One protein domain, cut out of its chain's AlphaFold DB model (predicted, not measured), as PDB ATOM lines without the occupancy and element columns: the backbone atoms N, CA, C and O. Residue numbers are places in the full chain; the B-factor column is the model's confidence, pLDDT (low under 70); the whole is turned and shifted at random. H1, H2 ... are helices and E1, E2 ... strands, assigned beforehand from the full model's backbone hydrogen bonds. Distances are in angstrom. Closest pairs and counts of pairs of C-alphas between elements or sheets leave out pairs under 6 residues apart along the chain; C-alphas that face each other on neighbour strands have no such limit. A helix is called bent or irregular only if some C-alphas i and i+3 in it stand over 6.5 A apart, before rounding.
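This is residues 13 to 149 of the 205 residues of an uncharacterized protein of candidate division WWE3 bacterium RBG_16_37_10 (UniProt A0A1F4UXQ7). One helix, H5, runs through the middle, with H2 and H4 side by side, running opposite ways and crossing it, and a small two-stranded sheet, E1 beside E2, packing on it through E2. H3 meets one end of H5, H1 lies near the sheet, and the long loop of residues 108 to 137 runs out and folds back to H6, which packs on H1. The printed part has 137 residues with six named helices and two named strands, in the order E1 H1 H2 H3 H4 H5 E2 H6; the sheet is parallel and the class is mostly helix. The whole is compact, with a radius of gyration of the C-alphas of 14.9 A and spans of 48 by 35 by 26 A.

E1, residues 14 to 16, is the parallel neighbour of E2, residues 105 to 107, at 18 degrees; N 16 and O 106 are 2.7 A apart, within hydrogen-bond range. Between them come five helices, a strand-helix-strand unit, two parallel strands joined through helices. H1, residues 20 to 30, touches H6, residues 138 to 146, at a steep tilt of 40 degrees, opposite ways; the closest C-alphas are those of Gly 21 and Val 143, 5.7 A. H2, residues 33 to 46, touches H4, residues 67 to 86, at a shallow tilt of 4 degrees, opposite ways; the closest C-alphas are those of Trp 46 and His 76, 6.6 A. H5, residues 91 to 102, is the hub. With residues 97 to 102 alone it touches H2, the closest C-alphas being those of Arg 43 and Thr 101, 5.3 A. H4 touches it with residues 77 to 85 alone, at a steep tilt of 62 degrees; the C-alphas of Leu 80 and Val 94, the closest, are 6.1 A apart. H3, residues 54 to 62, touches H5 only at their ends. The closest C-alphas there are those of Asn 54 and Ala 99, 6.8 A. The closest C-alphas of H5 and E2 are those of Ala 99 and Ile 106, 5.5 A. H1 and H4 are apart. Every O i to N i+4 pair is within hydrogen-bond range in H1, H2, H4 and H6, but 3 of 5 in H3 and 6 of 8 in H5.

E1 begins at C-alpha 14, (-44.336, 27.350, 3.410). H1 is 15.2 A long, H2 19.9 A, H4 28.5 A and H5 17.4 A. H3 is irregular, C-alphas 55 and 58 being 7.1 A apart; H5 is only just irregular, C-alphas 92 and 95 being 6.7 A apart. H6 ends at C-alpha 146, (-53.737, 34.431, -16.582).

The C-alphas farthest apart are those of Asn 68 and Asn 149, 48.8 A. The printed part has no cut. The link from E2 to H6 is long, 30 residues; within it residues 114 to 115 pair antiparallel with residues 135 to 136. The mean pLDDT of the printed part is 81.7, and residues 113 to 149 are under 70.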
ATOM      1  N   ILE A  13     -45.093  22.656   3.373       97.56
ATOM      2  CA  ILE A  13     -44.130  23.585   2.777       97.56
ATOM      3  C   ILE A  13     -44.710  24.999   2.869       97.56
ATOM      4  O   ILE A  13     -45.868  25.226   2.514       97.56
ATOM      5  N   ASP A  14     -43.932  25.950   3.368       97.44
ATOM      6  CA  ASP A  14     -44.336  27.350   3.410       97.44
ATOM      7  C   ASP A  14     -44.192  27.986   2.020       97.44
ATOM      8  O   ASP A  14     -43.222  27.733   1.307       97.44
ATOM      9  N   ILE A  15     -45.170  28.798   1.621       96.44
ATOM     10  CA  ILE A  15     -45.210  29.428   0.296       96.44
ATOM     11  C   ILE A  15     -45.350  30.934   0.501       96.44
ATOM     12  O   ILE A  15     -46.435  31.446   0.775       96.44
ATOM     13  N   GLN A  16     -44.236  31.635   0.336       95.38
ATOM     14  CA  GLN A  16     -44.081  33.084   0.441       95.38
ATOM     15  C   GLN A  16     -43.989  33.704  -0.959       95.38
ATOM     16  O   GLN A  16     -43.064  34.449  -1.275       95.38
ATOM     17  N   ILE A  17     -44.938  33.334  -1.819       91.06
ATOM     18  CA  ILE A  17     -45.089  33.875  -3.170       91.06
ATOM     19  C   ILE A  17     -46.166  34.961  -3.118       91.06
ATOM     20  O   ILE A  17     -47.303  34.708  -2.699       91.06
ATOM     21  N   VAL A  18     -45.791  36.177  -3.506       89.31
ATOM     22  CA  VAL A  18     -46.683  37.339  -3.560       89.31
ATOM     23  C   VAL A  18     -47.619  37.228  -4.754       89.31
ATOM     24  O   VAL A  18     -48.801  37.548  -4.627       89.31
ATOM     25  N   ASP A  19     -47.105  36.759  -5.891       86.00
ATOM     26  CA  ASP A  19     -47.922  36.542  -7.073       86.00
ATOM     27  C   ASP A  19     -48.915  35.393  -6.864       86.00
ATOM     28  O   ASP A  19     -48.589  34.258  -6.514       86.00
ATOM     29  N   ASP A  20     -50.166  35.721  -7.103       84.19
ATOM     30  CA  ASP A  20     -51.294  34.901  -6.741       84.19
ATOM     31  C   ASP A  20     -51.460  33.657  -7.649       84.19
ATOM     32  O   ASP A  20     -51.754  32.561  -7.157       84.19
ATOM     33  N   GLY A  21     -51.229  33.787  -8.959       82.38
ATOM     34  CA  GLY A  21     -51.260  32.662  -9.896       82.38
ATOM     35  C   GLY A  21     -50.109  31.689  -9.657       82.38
ATOM     36  O   GLY A  21     -50.320  30.475  -9.594       82.38
ATOM     37  N   LYS A  22     -48.905  32.222  -9.427       87.06
ATOM     38  CA  LYS A  22     -47.716  31.437  -9.064       87.06
ATOM     39  C   LYS A  22     -47.928  30.700  -7.747       87.06
ATOM     40  O   LYS A  22     -47.617  29.515  -7.647       87.06
ATOM     41  N   PHE A  23     -48.518  31.376  -6.759       90.50
ATOM     42  CA  PHE A  23     -48.871  30.763  -5.484       90.50
ATOM     43  C   PHE A  23     -49.786  29.555  -5.689       90.50
ATOM     44  O   PHE A  23     -49.497  28.486  -5.157       90.50
ATOM     45  N   ALA A  24     -50.878  29.711  -6.445       89.50
ATOM     46  CA  ALA A  24     -51.841  28.632  -6.651       89.50
ATOM     47  C   ALA A  24     -51.195  27.426  -7.344       89.50
ATOM     48  O   ALA A  24     -51.401  26.286  -6.927       89.50
ATOM     49  N   ASP A  25     -50.373  27.676  -8.361       89.56
ATOM     50  CA  ASP A  25     -49.738  26.613  -9.129       89.56
ATOM     51  C   ASP A  25     -48.730  25.802  -8.302       89.56
ATOM     52  O   ASP A  25     -48.749  24.564  -8.328       89.56
ATOM     53  N   VAL A  26     -47.922  26.492  -7.487       93.31
ATOM     54  CA  VAL A  26     -47.016  25.860  -6.520       93.31
ATOM     55  C   VAL A  26     -47.803  25.141  -5.428       93.31
ATOM     56  O   VAL A  26     -47.504  23.988  -5.139       93.31
ATOM     57  N   ALA A  27     -48.833  25.760  -4.853       94.69
ATOM     58  CA  ALA A  27     -49.641  25.175  -3.783       94.69
ATOM     59  C   ALA A  27     -50.265  23.836  -4.198       94.69
ATOM     60  O   ALA A  27     -50.153  22.844  -3.473       94.69
ATOM     61  N   PHE A  28     -50.850  23.780  -5.398       93.88
ATOM     62  CA  PHE A  28     -51.455  22.556  -5.911       93.88
ATOM     63  C   PHE A  28     -50.446  21.473  -6.296       93.88
ATOM     64  O   PHE A  28     -50.840  20.317  -6.447       93.88
ATOM     65  N   LEU A  29     -49.168  21.818  -6.463       93.88
ATOM     66  CA  LEU A  29     -48.093  20.843  -6.613       93.88
ATOM     67  C   LEU A  29     -47.644  20.323  -5.248       93.88
ATOM     68  O   LEU A  29     -47.673  19.120  -4.997       93.88
ATOM     69  N   VAL A  30     -47.218  21.237  -4.377       96.06
ATOM     70  CA  VAL A  30     -46.429  20.893  -3.192       96.06
ATOM     71  C   VAL A  30     -47.256  20.306  -2.061       96.06
ATOM     72  O   VAL A  30     -46.702  19.636  -1.202       96.06
ATOM     73  N   ASP A  31     -48.574  20.505  -2.068       96.38
ATOM     74  CA  ASP A  31     -49.465  19.895  -1.079       96.38
ATOM     75  C   ASP A  31     -49.960  18.499  -1.493       96.38
ATOM     76  O   ASP A  31     -50.651  17.824  -0.718       96.38
ATOM     77  N   ARG A  32     -49.608  18.027  -2.698       94.44
ATOM     78  CA  ARG A  32     -49.917  16.655  -3.104       94.44
ATOM     79  C   ARG A  32     -49.180  15.655  -2.230       94.44
ATOM     80  O   ARG A  32     -48.005  15.821  -1.910       94.44
ATOM     81  N   HIS A  33     -49.878  14.582  -1.879       94.25
ATOM     82  CA  HIS A  33     -49.345  13.551  -0.995       94.25
ATOM     83  C   HIS A  33     -48.122  12.840  -1.593       94.25
ATOM     84  O   HIS A  33     -47.086  12.778  -0.938       94.25
ATOM     85  N   ASP A  34     -48.198  12.420  -2.857       95.00
ATOM     86  CA  ASP A  34     -47.096  11.764  -3.571       95.00
ATOM     87  C   ASP A  34     -45.878  12.679  -3.759       95.00
ATOM     88  O   ASP A  34     -44.736  12.250  -3.585       95.00
ATOM     89  N   PHE A  35     -46.107  13.962  -4.048       95.88
ATOM     90  CA  PHE A  35     -45.031  14.948  -4.137       95.88
ATOM     91  C   PHE A  35     -44.343  15.139  -2.782       95.88
ATOM     92  O   PHE A  35     -43.117  15.138  -2.698       95.88
ATOM     93  N   MET A  36     -45.118  15.244  -1.701       96.12
ATOM     94  CA  MET A  36     -44.584  15.374  -0.343       96.12
ATOM     95  C   MET A  36     -43.764  14.155   0.089       96.12
ATOM     96  O   MET A  36     -42.780  14.319   0.809       96.12
ATOM     97  N   GLU A  37     -44.126  12.949  -0.354       96.75
ATOM     98  CA  GLU A  37     -43.316  11.742  -0.146       96.75
ATOM     99  C   GLU A  37     -41.970  11.817  -0.870       96.75
ATOM    100  O   GLU A  37     -40.933  11.531  -0.263       96.75
ATOM    101  N   ASP A  38     -41.960  12.254  -2.132       97.38
ATOM    102  CA  ASP A  38     -40.720  12.431  -2.892       97.38
ATOM    103  C   ASP A  38     -39.807  13.483  -2.235       97.38
ATOM    104  O   ASP A  38     -38.612  13.237  -2.052       97.38
ATOM    105  N   ILE A  39     -40.367  14.628  -1.816       97.50
ATOM    106  CA  ILE A  39     -39.614  15.688  -1.127       97.50
ATOM    107  C   ILE A  39     -39.082  15.203   0.218       97.50
ATOM    108  O   ILE A  39     -37.926  15.464   0.540       97.50
ATOM    109  N   ALA A  40     -39.887  14.491   1.008       96.81
ATOM    110  CA  ALA A  40     -39.448  13.966   2.296       96.81
ATOM    111  C   ALA A  40     -38.281  12.988   2.141       96.81
ATOM    112  O   ALA A  40     -37.294  13.085   2.869       96.81
ATOM    113  N   LYS A  41     -38.369  12.085   1.157       96.81
ATOM    114  CA  LYS A  41     -37.299  11.135   0.849       96.81
ATOM    115  C   LYS A  41     -36.025  11.854   0.420       96.81
ATOM    116  O   LYS A  41     -34.955  11.537   0.932       96.81
ATOM    117  N   LEU A  42     -36.137  12.817  -0.496       96.69
ATOM    118  CA  LEU A  42     -34.982  13.563  -0.988       96.69
ATOM    119  C   LEU A  42     -34.338  14.413   0.114       96.69
ATOM    120  O   LEU A  42     -33.114  14.465   0.225       96.69
ATOM    121  N   ARG A  43     -35.162  15.053   0.950       96.19
ATOM    122  CA  ARG A  43     -34.713  15.842   2.098       96.19
ATOM    123  C   ARG A  43     -33.905  14.983   3.066       96.19
ATOM    124  O   ARG A  43     -32.791  15.370   3.407       96.19
ATOM    125  N   GLU A  44     -34.421  13.812   3.439       95.56
ATOM    126  CA  GLU A  44     -33.743  12.892   4.360       95.56
ATOM    127  C   GLU A  44     -32.372  12.451   3.823       95.56
ATOM    128  O   GLU A  44     -31.405  12.412   4.579       95.56
ATOM    129  N   THR A  45     -32.254  12.164   2.520       95.12
ATOM    130  CA  THR A  45     -30.979  11.711   1.935       95.12
ATOM    131  C   THR A  45     -29.978  12.835   1.686       95.12
ATOM    132  O   THR A  45     -28.780  12.563   1.674       95.12
ATOM    133  N   TRP A  46     -30.446  14.067   1.461       94.56
ATOM    134  CA  TRP A  46     -29.579  15.183   1.077       94.56
ATOM    135  C   TRP A  46     -29.149  16.054   2.259       94.56
ATOM    136  O   TRP A  46     -27.965  16.332   2.420       94.56
ATOM    137  N   ILE A  47     -30.103  16.495   3.083       93.19
ATOM    138  CA  ILE A  47     -29.852  17.425   4.198       93.19
ATOM    139  C   ILE A  47     -30.291  16.859   5.560       93.19
ATOM    140  O   ILE A  47     -30.123  17.506   6.596       93.19
ATOM    141  N   GLY A  48     -30.854  15.648   5.578       91.50
ATOM    142  CA  GLY A  48     -31.383  15.013   6.779       91.50
ATOM    143  C   GLY A  48     -32.548  15.806   7.377       91.50
ATOM    144  O   GLY A  48     -33.476  16.219   6.683       91.50
ATOM    145  N   LYS A  49     -32.492  16.037   8.693       86.94
ATOM    146  CA  LYS A  49     -33.569  16.695   9.456       86.94
ATOM    147  C   LYS A  49     -33.406  18.209   9.600       86.94
ATOM    148  O   LYS A  49     -34.320  18.863  10.102       86.94
ATOM    149  N   THR A  50     -32.266  18.770   9.198       92.00
ATOM    150  CA  THR A  50     -31.940  20.178   9.456       92.00
ATOM    151  C   THR A  50     -32.173  21.013   8.208       92.00
ATOM    152  O   THR A  50     -31.378  20.984   7.274       92.00
ATOM    153  N   LEU A  51     -33.260  21.785   8.215       95.06
ATOM    154  CA  LEU A  51     -33.558  22.743   7.152       95.06
ATOM    155  C   LEU A  51     -32.590  23.925   7.199       95.06
ATOM    156  O   LEU A  51     -32.267  24.439   8.273       95.06
ATOM    157  N   LEU A  52     -32.169  24.384   6.024       94.50
ATOM    158  CA  LEU A  52     -31.428  25.634   5.892       94.50
ATOM    159  C   LEU A  52     -32.399  26.813   5.815       94.50
ATOM    160  O   LEU A  52     -33.528  26.683   5.347       94.50
ATOM    161  N   SER A  53     -31.950  27.997   6.230       94.56
ATOM    162  CA  SER A  53     -32.704  29.218   5.947       94.56
ATOM    163  C   SER A  53     -32.772  29.442   4.434       94.56
ATOM    164  O   SER A  53     -31.767  29.268   3.746       94.56
ATOM    165  N   ASN A  54     -33.928  29.871   3.916       92.31
ATOM    166  CA  ASN A  54     -34.116  30.105   2.476       92.31
ATOM    167  C   ASN A  54     -33.057  31.078   1.900       92.31
ATOM    168  O   ASN A  54     -32.500  30.828   0.835       92.31
ATOM    169  N   SER A  55     -32.637  32.084   2.678       91.62
ATOM    170  CA  SER A  55     -31.550  33.012   2.316       91.62
ATOM    171  C   SER A  55     -30.192  32.357   2.035       91.62
ATOM    172  O   SER A  55     -29.373  32.950   1.343       91.62
ATOM    173  N   LYS A  56     -29.945  31.145   2.549       92.62
ATOM    174  CA  LYS A  56     -28.694  30.395   2.366       92.62
ATOM    175  C   LYS A  56     -28.743  29.419   1.193       92.62
ATOM    176  O   LYS A  56     -27.762  28.723   0.964       92.62
ATOM    177  N   ILE A  57     -29.854  29.327   0.457       89.69
ATOM    178  CA  ILE A  57     -29.962  28.394  -0.674       89.69
ATOM    179  C   ILE A  57     -28.927  28.726  -1.753       89.69
ATOM    180  O   ILE A  57     -28.258  27.822  -2.238       89.69
ATOM    181  N   ASN A  58     -28.747  30.003  -2.099       84.56
ATOM    182  CA  ASN A  58     -27.762  30.391  -3.114       84.56
ATOM    183  C   ASN A  58     -26.330  30.087  -2.664       84.56
ATOM    184  O   ASN A  58     -25.554  29.551  -3.449       84.56
ATOM    185  N   ASP A  59     -26.002  30.368  -1.401       88.06
ATOM    186  CA  ASP A  59     -24.700  30.020  -0.822       88.06
ATOM    187  C   ASP A  59     -24.495  28.508  -0.835       88.06
ATOM    188  O   ASP A  59     -23.423  28.027  -1.182       88.06
ATOM    189  N   PHE A  60     -25.548  27.748  -0.514       88.00
ATOM    190  CA  PHE A  60     -25.527  26.302  -0.611       88.00
ATOM    191  C   PHE A  60     -25.247  25.876  -2.050       88.00
ATOM    192  O   PHE A  60     -24.307  25.132  -2.255       88.00
ATOM    193  N   ILE A  61     -25.975  26.352  -3.062       84.06
ATOM    194  CA  ILE A  61     -25.744  25.970  -4.468       84.06
ATOM    195  C   ILE A  61     -24.303  26.281  -4.893       84.06
ATOM    196  O   ILE A  61     -23.617  25.396  -5.404       84.06
ATOM    197  N   ASN A  62     -23.836  27.497  -4.615       82.06
ATOM    198  CA  ASN A  62     -22.558  28.019  -5.101       82.06
ATOM    199  C   ASN A  62     -21.353  27.648  -4.227       82.06
ATOM    200  O   ASN A  62     -20.246  28.101  -4.504       82.06
ATOM    201  N   LEU A  63     -21.555  26.854  -3.172       85.94
ATOM    202  CA  LEU A  63     -20.476  26.424  -2.295       85.94
ATOM    203  C   LEU A  63     -19.400  25.685  -3.102       85.94
ATOM    204  O   LEU A  63     -19.696  24.704  -3.795       85.94
ATOM    205  N   GLU A  64     -18.153  26.137  -2.983       82.31
ATOM    206  CA  GLU A  64     -17.002  25.385  -3.475       82.31
ATOM    207  C   GLU A  64     -16.894  24.071  -2.703       82.31
ATOM    208  O   GLU A  64     -16.954  24.043  -1.474       82.31
ATOM    209  N   ARG A  65     -16.778  22.973  -3.441       86.12
ATOM    210  CA  ARG A  65     -16.835  21.611  -2.910       86.12
ATOM    211  C   ARG A  65     -15.660  20.810  -3.416       86.12
ATOM    212  O   ARG A  65     -15.222  21.002  -4.553       86.12
ATOM    213  N   ASP A  66     -15.213  19.851  -2.615       89.62
ATOM    214  CA  ASP A  66     -14.328  18.817  -3.137       89.62
ATOM    215  C   ASP A  66     -15.061  17.915  -4.149       89.62
ATOM    216  O   ASP A  66     -16.286  17.949  -4.295       89.62
ATOM    217  N   ILE A  67     -14.312  17.082  -4.873       81.94
ATOM    218  CA  ILE A  67     -14.871  16.243  -5.939       81.94
ATOM    219  C   ILE A  67     -15.957  15.265  -5.453       81.94
ATOM    220  O   ILE A  67     -16.889  14.960  -6.200       81.94
ATOM    221  N   ASN A  68     -15.859  14.754  -4.226       85.75
ATOM    222  CA  ASN A  68     -16.824  13.809  -3.672       85.75
ATOM    223  C   ASN A  68     -18.089  14.537  -3.214       85.75
ATOM    224  O   ASN A  68     -19.197  14.087  -3.517       85.75
ATOM    225  N   GLU A  69     -17.933  15.679  -2.552       87.12
ATOM    226  CA  GLU A  69     -19.042  16.552  -2.167       87.12
ATOM    227  C   GLU A  69     -19.785  17.097  -3.391       87.12
ATOM    228  O   GLU A  69     -21.017  17.100  -3.418       87.12
ATOM    229  N   ALA A  70     -19.059  17.487  -4.442       84.44
ATOM    230  CA  ALA A  70     -19.637  17.917  -5.709       84.44
ATOM    231  C   ALA A  70     -20.451  16.785  -6.351       84.44
ATOM    232  O   ALA A  70     -21.621  16.978  -6.680       84.44
ATOM    233  N   LYS A  71     -19.889  15.572  -6.461       85.50
ATOM    234  CA  LYS A  71     -20.627  14.395  -6.962       85.50
ATOM    235  C   LYS A  71     -21.895  14.127  -6.152       85.50
ATOM    236  O   LYS A  71     -22.946  13.840  -6.725       85.50
ATOM    237  N   HIS A  72     -21.807  14.224  -4.827       88.19
ATOM    238  CA  HIS A  72     -22.949  14.031  -3.941       88.19
ATOM    239  C   HIS A  72     -24.030  15.101  -4.150       88.19
ATOM    240  O   HIS A  72     -25.208  14.756  -4.252       88.19
ATOM    241  N   PHE A  73     -23.649  16.375  -4.259       90.56
ATOM    242  CA  PHE A  73     -24.565  17.474  -4.562       90.56
ATOM    243  C   PHE A  73     -25.280  17.248  -5.896       90.56
ATOM    244  O   PHE A  73     -26.510  17.256  -5.948       90.56
ATOM    245  N   TRP A  74     -24.523  16.962  -6.958       87.44
ATOM    246  CA  TRP A  74     -25.081  16.805  -8.299       87.44
ATOM    247  C   TRP A  74     -26.007  15.607  -8.414       87.44
ATOM    248  O   TRP A  74     -27.071  15.727  -9.013       87.44
ATOM    249  N   LYS A  75     -25.687  14.489  -7.753       90.38
ATOM    250  CA  LYS A  75     -26.602  13.346  -7.648       90.38
ATOM    251  C   LYS A  75     -27.985  13.768  -7.137       90.38
ATOM    252  O   LYS A  75     -28.989  13.402  -7.739       90.38
ATOM    253  N   HIS A  76     -28.050  14.542  -6.056       94.25
ATOM    254  CA  HIS A  76     -29.325  14.999  -5.495       94.25
ATOM    255  C   HIS A  76     -29.996  16.071  -6.354       94.25
ATOM    256  O   HIS A  76     -31.217  16.060  -6.510       94.25
ATOM    257  N   TYR A  77     -29.210  16.947  -6.979       91.12
ATOM    258  CA  TYR A  77     -29.728  17.907  -7.945       91.12
ATOM    259  C   TYR A  77     -30.401  17.210  -9.142       91.12
ATOM    260  O   TYR A  77     -31.490  17.600  -9.564       91.12
ATOM    261  N   PHE A  78     -29.827  16.117  -9.655       88.88
ATOM    262  CA  PHE A  78     -30.466  15.315 -10.702       88.88
ATOM    263  C   PHE A  78     -31.773  14.670 -10.234       88.88
ATOM    264  O   PHE A  78     -32.730  14.620 -11.009       88.88
ATOM    265  N   GLU A  79     -31.861  14.237  -8.976       92.94
ATOM    266  CA  GLU A  79     -33.123  13.743  -8.417       92.94
ATOM    267  C   GLU A  79     -34.211  14.831  -8.389       92.94
ATOM    268  O   GLU A  79     -35.355  14.534  -8.730       92.94
ATOM    269  N   LEU A  80     -33.878  16.105  -8.130       92.44
ATOM    270  CA  LEU A  80     -34.846  17.209  -8.275       92.44
ATOM    271  C   LEU A  80     -35.415  17.290  -9.694       92.44
ATOM    272  O   LEU A  80     -36.623  17.439  -9.879       92.44
ATOM    273  N   ARG A  81     -34.553  17.168 -10.714       88.62
ATOM    274  CA  ARG A  81     -34.975  17.188 -12.124       88.62
ATOM    275  C   ARG A  81     -35.854  15.984 -12.457       88.62
ATOM    276  O   ARG A  81     -36.831  16.120 -13.192       88.62
ATOM    277  N   ARG A  82     -35.541  14.809 -11.900       90.44
ATOM    278  CA  ARG A  82     -36.371  13.603 -12.049       90.44
ATOM    279  C   ARG A  82     -37.745  13.791 -11.413       90.44
ATOM    280  O   ARG A  82     -38.733  13.421 -12.045       90.44
ATOM    281  N   ILE A  83     -37.820  14.407 -10.231       92.94
ATOM    282  CA  ILE A  83     -39.090  14.782  -9.590       92.94
ATOM    283  C   ILE A  83     -39.856  15.751 -10.493       92.94
ATOM    284  O   ILE A  83     -41.001  15.468 -10.829       92.94
ATOM    285  N   ALA A  84     -39.233  16.830 -10.976       90.19
ATOM    286  CA  ALA A  84     -39.889  17.765 -11.895       90.19
ATOM    287  C   ALA A  84     -40.495  17.036 -13.109       90.19
ATOM    288  O   ALA A  84     -41.683  17.177 -13.402       90.19
ATOM    289  N   LYS A  85     -39.709  16.164 -13.751       87.25
ATOM    290  CA  LYS A  85     -40.151  15.363 -14.899       87.25
ATOM    291  C   LYS A  85     -41.296  14.402 -14.554       87.25
ATOM    292  O   LYS A  85     -42.221  14.281 -15.352       87.25
ATOM    293  N   LYS A  86     -41.257  13.742 -13.388       87.81
ATOM    294  CA  LYS A  86     -42.316  12.832 -12.900       87.81
ATOM    295  C   LYS A  86     -43.678  13.527 -12.850       87.81
ATOM    296  O   LYS A  86     -44.675  12.912 -13.199       87.81
ATOM    297  N   TYR A  87     -43.717  14.802 -12.468       86.81
ATOM    298  CA  TYR A  87     -44.949  15.596 -12.407       86.81
ATOM    299  C   TYR A  87     -45.231  16.383 -13.696       86.81
ATOM    300  O   TYR A  87     -46.045  17.304 -13.687       86.81
ATOM    301  N   SER A  88     -44.558  16.036 -14.801       83.56
ATOM    302  CA  SER A  88     -44.669  16.722 -16.096       83.56
ATOM    303  C   SER A  88     -44.396  18.232 -16.008       83.56
ATOM    304  O   SER A  88     -44.963  19.028 -16.755       83.56
ATOM    305  N   LEU A  89     -43.516  18.632 -15.088       82.88
ATOM    306  CA  LEU A  89     -43.115  20.016 -14.875       82.88
ATOM    307  C   LEU A  89     -41.893  20.353 -15.728       82.88
ATOM    308  O   LEU A  89     -40.991  19.535 -15.921       82.88
ATOM    309  N   GLY A  90     -41.840  21.594 -16.207       78.75
ATOM    310  CA  GLY A  90     -40.644  22.131 -16.849       78.75
ATOM    311  C   GLY A  90     -39.493  22.322 -15.856       78.75
ATOM    312  O   GLY A  90     -39.702  22.399 -14.644       78.75
ATOM    313  N   ALA A  91     -38.270  22.473 -16.376       78.12
ATOM    314  CA  ALA A  91     -37.078  22.708 -15.553       78.12
ATOM    315  C   ALA A  91     -37.196  23.961 -14.662       78.12
ATOM    316  O   ALA A  91     -36.583  24.031 -13.606       78.12
ATOM    317  N   THR A  92     -38.061  24.912 -15.014       80.19
ATOM    318  CA  THR A  92     -38.388  26.096 -14.204       80.19
ATOM    319  C   THR A  92     -38.845  25.785 -12.772       80.19
ATOM    320  O   THR A  92     -38.684  26.626 -11.896       80.19
ATOM    321  N   TYR A  93     -39.375  24.584 -12.500       88.38
ATOM    322  CA  TYR A  93     -39.773  24.174 -11.147       88.38
ATOM    323  C   TYR A  93     -38.616  23.653 -10.296       88.38
ATOM    324  O   TYR A  93     -38.791  23.494  -9.091       88.38
ATOM    325  N   VAL A  94     -37.436  23.394 -10.873       90.50
ATOM    326  CA  VAL A  94     -36.292  22.853 -10.120       90.50
ATOM    327  C   VAL A  94     -35.930  23.768  -8.951       90.50
ATOM    328  O   VAL A  94     -35.695  23.261  -7.859       90.50
ATOM    329  N   GLY A  95     -35.987  25.094  -9.127       91.31
ATOM    330  CA  GLY A  95     -35.777  26.056  -8.037       91.31
ATOM    331  C   GLY A  95     -36.795  25.903  -6.902       91.31
ATOM    332  O   GLY A  95     -36.419  25.818  -5.737       91.31
ATOM    333  N   SER A  96     -38.079  25.759  -7.233       94.44
ATOM    334  CA  SER A  96     -39.143  25.566  -6.240       94.44
ATOM    335  C   SER A  96     -39.024  24.224  -5.512       94.44
ATOM    336  O   SER A  96     -39.202  24.165  -4.297       94.44
ATOM    337  N   ILE A  97     -38.669  23.149  -6.223       95.75
ATOM    338  CA  ILE A  97     -38.438  21.818  -5.636       95.75
ATOM    339  C   ILE A  97     -37.184  21.846  -4.748       95.75
ATOM    340  O   ILE A  97     -37.192  21.284  -3.653       95.75
ATOM    341  N   LEU A  98     -36.120  22.535  -5.172       95.31
ATOM    342  CA  LEU A  98     -34.904  22.739  -4.385       95.31
ATOM    343  C   LEU A  98     -35.215  23.485  -3.082       95.31
ATOM    344  O   LEU A  98     -34.860  23.010  -2.003       95.31
ATOM    345  N   ALA A  99     -35.928  24.609  -3.167       96.50
ATOM    346  CA  ALA A  99     -36.299  25.426  -2.017       96.50
ATOM    347  C   ALA A  99     -37.214  24.671  -1.042       96.50
ATOM    348  O   ALA A  99     -36.959  24.662   0.169       96.50
ATOM    349  N   ALA A 100     -38.201  23.938  -1.572       97.25
ATOM    350  CA  ALA A 100     -39.034  23.012  -0.812       97.25
ATOM    351  C   ALA A 100     -38.200  21.953  -0.090       97.25
ATOM    352  O   ALA A 100     -38.416  21.696   1.091       97.25
ATOM    353  N   THR A 101     -37.232  21.348  -0.777       96.81
ATOM    354  CA  THR A 101     -36.399  20.276  -0.225       96.81
ATOM    355  C   THR A 101     -35.505  20.797   0.893       96.81
ATOM    356  O   THR A 101     -35.528  20.240   1.990       96.81
ATOM    357  N   ILE A 102     -34.770  21.881   0.633       95.94
ATOM    358  CA  ILE A 102     -33.677  22.361   1.484       95.94
ATOM    359  C   ILE A 102     -34.158  23.240   2.640       95.94
ATOM    360  O   ILE A 102     -33.651  23.127   3.756       95.94
ATOM    361  N   SER A 103     -35.114  24.132   2.382       97.19
ATOM    362  CA  SER A 103     -35.566  25.115   3.376       97.19
ATOM    363  C   SER A 103     -36.989  24.882   3.862       97.19
ATOM    364  O   SER A 103     -37.360  25.359   4.930       97.19
ATOM    365  N   GLY A 104     -37.800  24.153   3.088       97.06
ATOM    366  CA  GLY A 104     -39.232  24.035   3.347       97.06
ATOM    367  C   GLY A 104     -40.009  25.330   3.107       97.06
ATOM    368  O   GLY A 104     -41.173  25.386   3.487       97.06
ATOM    369  N   ILE A 105     -39.390  26.340   2.486       97.56
ATOM    370  CA  ILE A 105     -39.985  27.635   2.152       97.56
ATOM    371  C   ILE A 105     -39.743  27.893   0.664       97.56
ATOM    372  O   ILE A 105     -38.612  27.773   0.200       97.56
ATOM    373  N   ILE A 106     -40.790  28.259  -0.071       96.75
ATOM    374  CA  ILE A 106     -40.716  28.668  -1.478       96.75
ATOM    375  C   ILE A 106     -41.107  30.138  -1.574       96.75
ATOM    376  O   ILE A 106     -42.171  30.526  -1.095       96.75
ATOM    377  N   THR A 107     -40.271  30.946  -2.210       95.19
ATOM    378  CA  THR A 107     -40.481  32.382  -2.434       95.19
ATOM    379  C   THR A 107     -40.687  32.685  -3.921       95.19
ATOM    380  O   THR A 107     -40.451  31.828  -4.775       95.19
ATOM    381  N   ASP A 108     -41.067  33.920  -4.272       90.38
ATOM    382  CA  ASP A 108     -41.119  34.356  -5.681       90.38
ATOM    383  C   ASP A 108     -39.784  34.142  -6.418       90.38
ATOM    384  O   ASP A 108     -39.761  33.864  -7.617       90.38
ATOM    385  N   ALA A 109     -38.656  34.237  -5.706       89.88
ATOM    386  CA  ALA A 109     -37.335  34.039  -6.289       89.88
ATOM    387  C   ALA A 109     -37.070  32.580  -6.693       89.88
ATOM    388  O   ALA A 109     -36.190  32.350  -7.523       89.88
ATOM    389  N   ASP A 110     -37.821  31.622  -6.152       90.19
ATOM    390  CA  ASP A 110     -37.683  30.188  -6.423       90.19
ATOM    391  C   ASP A 110     -38.592  29.724  -7.577       90.19
ATOM    392  O   ASP A 110     -38.416  28.626  -8.114       90.19
ATOM    393  N   TYR A 111     -39.557  30.560  -7.977       85.94
ATOM    394  CA  TYR A 111     -40.521  30.293  -9.041       85.94
ATOM    395  C   TYR A 111     -40.301  31.246 -10.226       85.94
ATOM    396  O   TYR A 111     -40.918  32.309 -10.348       85.94
ATOM    397  N   ARG A 112     -39.369  30.877 -11.112       77.94
ATOM    398  CA  ARG A 112     -38.953  31.708 -12.254       77.94
ATOM    399  C   ARG A 112     -39.388  31.104 -13.583       77.94
ATOM    400  O   ARG A 112     -39.333  29.899 -13.774       77.94
ATOM    401  N   THR A 113     -39.724  31.962 -14.543       64.31
ATOM    402  CA  THR A 113     -39.989  31.590 -15.948       64.31
ATOM    403  C   THR A 113     -38.758  31.090 -16.693       64.31
ATOM    404  O   THR A 113     -38.894  30.444 -17.732       64.31
ATOM    405  N   MET A 114     -37.574  31.407 -16.175       62.50
ATOM    406  CA  MET A 114     -36.284  31.011 -16.713       62.50
ATOM    407  C   MET A 114     -35.445  30.431 -15.585       62.50
ATOM    408  O   MET A 114     -35.240  31.083 -14.557       62.50
ATOM    409  N   LEU A 115     -34.935  29.224 -15.803       65.19
ATOM    410  CA  LEU A 115     -33.861  28.670 -14.995       65.19
ATOM    411  C   LEU A 115     -32.546  28.931 -15.728       65.19
ATOM    412  O   LEU A 115     -32.411  28.561 -16.891       65.19
ATOM    413  N   LYS A 116     -31.603  29.579 -15.045       65.94
ATOM    414  CA  LYS A 116     -30.199  29.596 -15.456       65.94
ATOM    415  C   LYS A 116     -29.491  28.555 -14.608       65.94
ATOM    416  O   LYS A 116     -29.285  28.790 -13.419       65.94
ATOM    417  N   GLU A 117     -29.227  27.388 -15.182       64.38
ATOM    418  CA  GLU A 117     -28.424  26.375 -14.499       64.38
ATOM    419  C   GLU A 117     -26.950  26.790 -14.594       64.38
ATOM    420  O   GLU A 117     -26.515  27.234 -15.656       64.38
ATOM    421  N   PRO A 118     -26.176  26.717 -13.499       57.78
ATOM    422  CA  PRO A 118     -24.749  26.993 -13.572       57.78
ATOM    423  C   PRO A 118     -24.076  25.973 -14.496       57.78
ATOM    424  O   PRO A 118     -24.373  24.778 -14.433       57.78
ATOM    425  N   ILE A 119     -23.166  26.453 -15.348       54.47
ATOM    426  CA  ILE A 119     -22.432  25.597 -16.283       54.47
ATOM    427  C   ILE A 119     -21.577  24.613 -15.488       54.47
ATOM    428  O   ILE A 119     -20.822  24.980 -14.585       54.47
ATOM    429  N   LEU A 120     -21.711  23.345 -15.847       55.50
ATOM    430  CA  LEU A 120     -21.110  22.232 -15.143       55.50
ATOM    431  C   LEU A 120     -19.791  21.799 -15.778       55.50
ATOM    432  O   LEU A 120     -19.738  20.830 -16.530       55.50
ATOM    433  N   TYR A 121     -18.704  22.491 -15.444       51.03
ATOM    434  CA  TYR A 121     -17.363  22.042 -15.820       51.03
ATOM    435  C   TYR A 121     -16.825  21.014 -14.809       51.03
ATOM    436  O   TYR A 121     -16.898  21.220 -13.600       51.03
ATOM    437  N   GLY A 122     -16.255  19.907 -15.301       52.44
ATOM    438  CA  GLY A 122     -15.519  18.935 -14.477       52.44
ATOM    439  C   GLY A 122     -16.330  17.770 -13.892       52.44
ATOM    440  O   GLY A 122     -15.790  16.992 -13.103       52.44
ATOM    441  N   LEU A 123     -17.598  17.604 -14.278       58.69
ATOM    442  CA  LEU A 123     -18.339  16.370 -14.013       58.69
ATOM    443  C   LEU A 123     -17.968  15.257 -15.013       58.69
ATOM    444  O   LEU A 123     -17.495  15.562 -16.110       58.69
ATOM    445  N   PRO A 124     -18.180  13.970 -14.662       55.25
ATOM    446  CA  PRO A 124     -18.223  12.875 -15.633       55.25
ATOM    447  C   PRO A 124     -19.051  13.259 -16.868       55.25
ATOM    448  O   PRO A 124     -20.051  13.960 -16.739       55.25
ATOM    449  N   GLU A 125     -18.609  12.843 -18.053       55.72
ATOM    450  CA  GLU A 125     -19.161  13.266 -19.352       55.72
ATOM    451  C   GLU A 125     -20.674  12.994 -19.479       55.72
ATOM    452  O   GLU A 125     -21.397  13.774 -20.087       55.72
ATOM    453  N   ASP A 126     -21.186  11.962 -18.802       53.41
ATOM    454  CA  ASP A 126     -22.611  11.616 -18.717       53.41
ATOM    455  C   ASP A 126     -23.453  12.572 -17.847       53.41
ATOM    456  O   ASP A 126     -24.683  12.489 -17.841       53.41
ATOM    457  N   LEU A 127     -22.801  13.474 -17.111       50.88
ATOM    458  CA  LEU A 127     -23.411  14.458 -16.216       50.88
ATOM    459  C   LEU A 127     -23.108  15.910 -16.631       50.88
ATOM    460  O   LEU A 127     -23.545  16.837 -15.944       50.88
ATOM    461  N   GLN A 128     -22.360  16.115 -17.720       53.09
ATOM    462  CA  GLN A 128     -22.151  17.434 -18.315       53.09
ATOM    463  C   GLN A 128     -23.409  17.869 -19.081       53.09
ATOM    464  O   GLN A 128     -24.168  17.046 -19.593       53.09
ATOM    465  N   PHE A 129     -23.659  19.174 -19.115       51.81
ATOM    466  CA  PHE A 129     -24.780  19.766 -19.840       51.81
ATOM    467  C   PHE A 129     -24.243  20.487 -21.072       51.81
ATOM    468  O   PHE A 129     -23.238  21.187 -20.964       51.81
ATOM    469  N   ASP A 130     -24.942  20.362 -22.200       44.50
ATOM    470  CA  ASP A 130     -24.760  21.278 -23.327       44.50
ATOM    471  C   ASP A 130     -25.221  22.691 -22.914       44.50
ATOM    472  O   ASP A 130     -26.184  22.836 -22.158       44.50
ATOM    473  N   ASP A 131     -24.487  23.704 -23.374       45.53
ATOM    474  CA  ASP A 131     -24.523  25.129 -23.002       45.53
ATOM    475  C   ASP A 131     -25.876  25.735 -22.571       45.53
ATOM    476  O   ASP A 131     -26.911  25.485 -23.183       45.53
ATOM    477  N   ASP A 132     -25.826  26.628 -21.564       45.69
ATOM    478  CA  ASP A 132     -26.791  27.695 -21.212       45.69
ATOM    479  C   ASP A 132     -28.255  27.460 -21.661       45.69
ATOM    480  O   ASP A 132     -28.892  28.289 -22.325       45.69
ATOM    481  N   VAL A 133     -28.828  26.308 -21.295       48.50
ATOM    482  CA  VAL A 133     -30.188  25.976 -21.721       48.50
ATOM    483  C   VAL A 133     -31.177  26.799 -20.907       48.50
ATOM    484  O   VAL A 133     -31.568  26.461 -19.791       48.50
ATOM    485  N   THR A 134     -31.622  27.907 -21.493       50.66
ATOM    486  CA  THR A 134     -32.749  28.664 -20.957       50.66
ATOM    487  C   THR A 134     -34.020  27.861 -21.203       50.66
ATOM    488  O   THR A 134     -34.632  27.920 -22.270       50.66
ATOM    489  N   PHE A 135     -34.436  27.092 -20.204       54.53
ATOM    490  CA  PHE A 135     -35.718  26.407 -20.254       54.53
ATOM    491  C   PHE A 135     -36.836  27.409 -19.975       54.53
ATOM    492  O   PHE A 135     -36.882  28.025 -18.909       54.53
ATOM    493  N   THR A 136     -37.764  27.541 -20.923       54.50
ATOM    494  CA  THR A 136     -39.032  28.240 -20.702       54.50
ATOM    495  C   THR A 136     -40.131  27.203 -20.524       54.50
ATOM    496  O   THR A 136     -40.233  26.247 -21.289       54.50
ATOM    497  N   SER A 137     -40.942  27.358 -19.481       55.56
ATOM    498  CA  SER A 137     -42.108  26.503 -19.272       55.56
ATOM    499  C   SER A 137     -43.343  27.191 -19.839       55.56
ATOM    500  O   SER A 137     -43.688  28.292 -19.407       55.56
ATOM    501  N   HIS A 138     -44.016  26.528 -20.786       62.16
ATOM    502  CA  HIS A 138     -45.295  26.992 -21.335       62.16
ATOM    503  C   HIS A 138     -46.319  27.228 -20.218       62.16
ATOM    504  O   HIS A 138     -47.000  28.241 -20.210       62.16
ATOM    505  N   ARG A 139     -46.330  26.357 -19.203       65.19
ATOM    506  CA  ARG A 139     -47.209  26.461 -18.034       65.19
ATOM    507  C   ARG A 139     -46.933  27.702 -17.185       65.19
ATOM    508  O   ARG A 139     -47.863  28.377 -16.771       65.19
ATOM    509  N   VAL A 140     -45.661  28.030 -16.938       59.94
ATOM    510  CA  VAL A 140     -45.321  29.239 -16.164       59.94
ATOM    511  C   VAL A 140     -45.744  30.492 -16.938       59.94
ATOM    512  O   VAL A 140     -46.256  31.431 -16.338       59.94
ATOM    513  N   ARG A 141     -45.601  30.483 -18.272       60.03
ATOM    514  CA  ARG A 141     -46.114  31.555 -19.136       60.03
ATOM    515  C   ARG A 141     -47.638  31.656 -19.104       60.03
ATOM    516  O   ARG A 141     -48.141  32.754 -18.936       60.03
ATOM    517  N   GLU A 142     -48.360  30.539 -19.185       65.06
ATOM    518  CA  GLU A 142     -49.826  30.519 -19.060       65.06
ATOM    519  C   GLU A 142     -50.288  31.100 -17.717       65.06
ATOM    520  O   GLU A 142     -51.242  31.872 -17.672       65.06
ATOM    521  N   VAL A 143     -49.601  30.767 -16.620       63.62
ATOM    522  CA  VAL A 143     -49.887  31.333 -15.292       63.62
ATOM    523  C   VAL A 143     -49.631  32.845 -15.277       63.62
ATOM    524  O   VAL A 143     -50.489  33.603 -14.823       63.62
ATOM    525  N   ASP A 144     -48.500  33.295 -15.824       63.03
ATOM    526  CA  ASP A 144     -48.167  34.721 -15.928       63.03
ATOM    527  C   ASP A 144     -49.161  35.496 -16.822       63.03
ATOM    528  O   ASP A 144     -49.477  36.652 -16.536       63.03
ATOM    529  N   GLU A 145     -49.696  34.872 -17.873       62.88
ATOM    530  CA  GLU A 145     -50.714  35.448 -18.764       62.88
ATOM    531  C   GLU A 145     -52.101  35.499 -18.104       62.88
ATOM    532  O   GLU A 145     -52.799  36.512 -18.200       62.88
ATOM    533  N   LEU A 146     -52.491  34.457 -17.360       59.06
ATOM    534  CA  LEU A 146     -53.737  34.431 -16.582       59.06
ATOM    535  C   LEU A 146     -53.760  35.517 -15.497       59.06
ATOM    536  O   LEU A 146     -54.804  36.129 -15.265       59.06
ATOM    537  N   ASN A 147     -52.612  35.819 -14.885       53.25
ATOM    538  CA  ASN A 147     -52.472  36.876 -13.881       53.25
ATOM    539  C   ASN A 147     -52.753  38.292 -14.413       53.25
ATOM    540  O   ASN A 147     -53.108  39.185 -13.636       53.25
ATOM    541  N   GLN A 148     -52.638  38.525 -15.725       53.22
ATOM    542  CA  GLN A 148     -52.988  39.820 -16.322       53.22
ATOM    543  C   GLN A 148     -54.508  40.070 -16.290       53.22
ATOM    544  O   GLN A 148     -54.945  41.221 -16.236       53.22
ATOM    545  N   ASN A 149     -55.310  39.004 -16.192       51.12
ATOM    546  CA  ASN A 149     -56.760  39.050 -16.019       51.12
ATOM    547  C   ASN A 149     -57.112  38.913 -14.529       51.12
ATOM    548  O   ASN A 149     -57.557  37.869 -14.060       51.12
TER     549      ASN A 149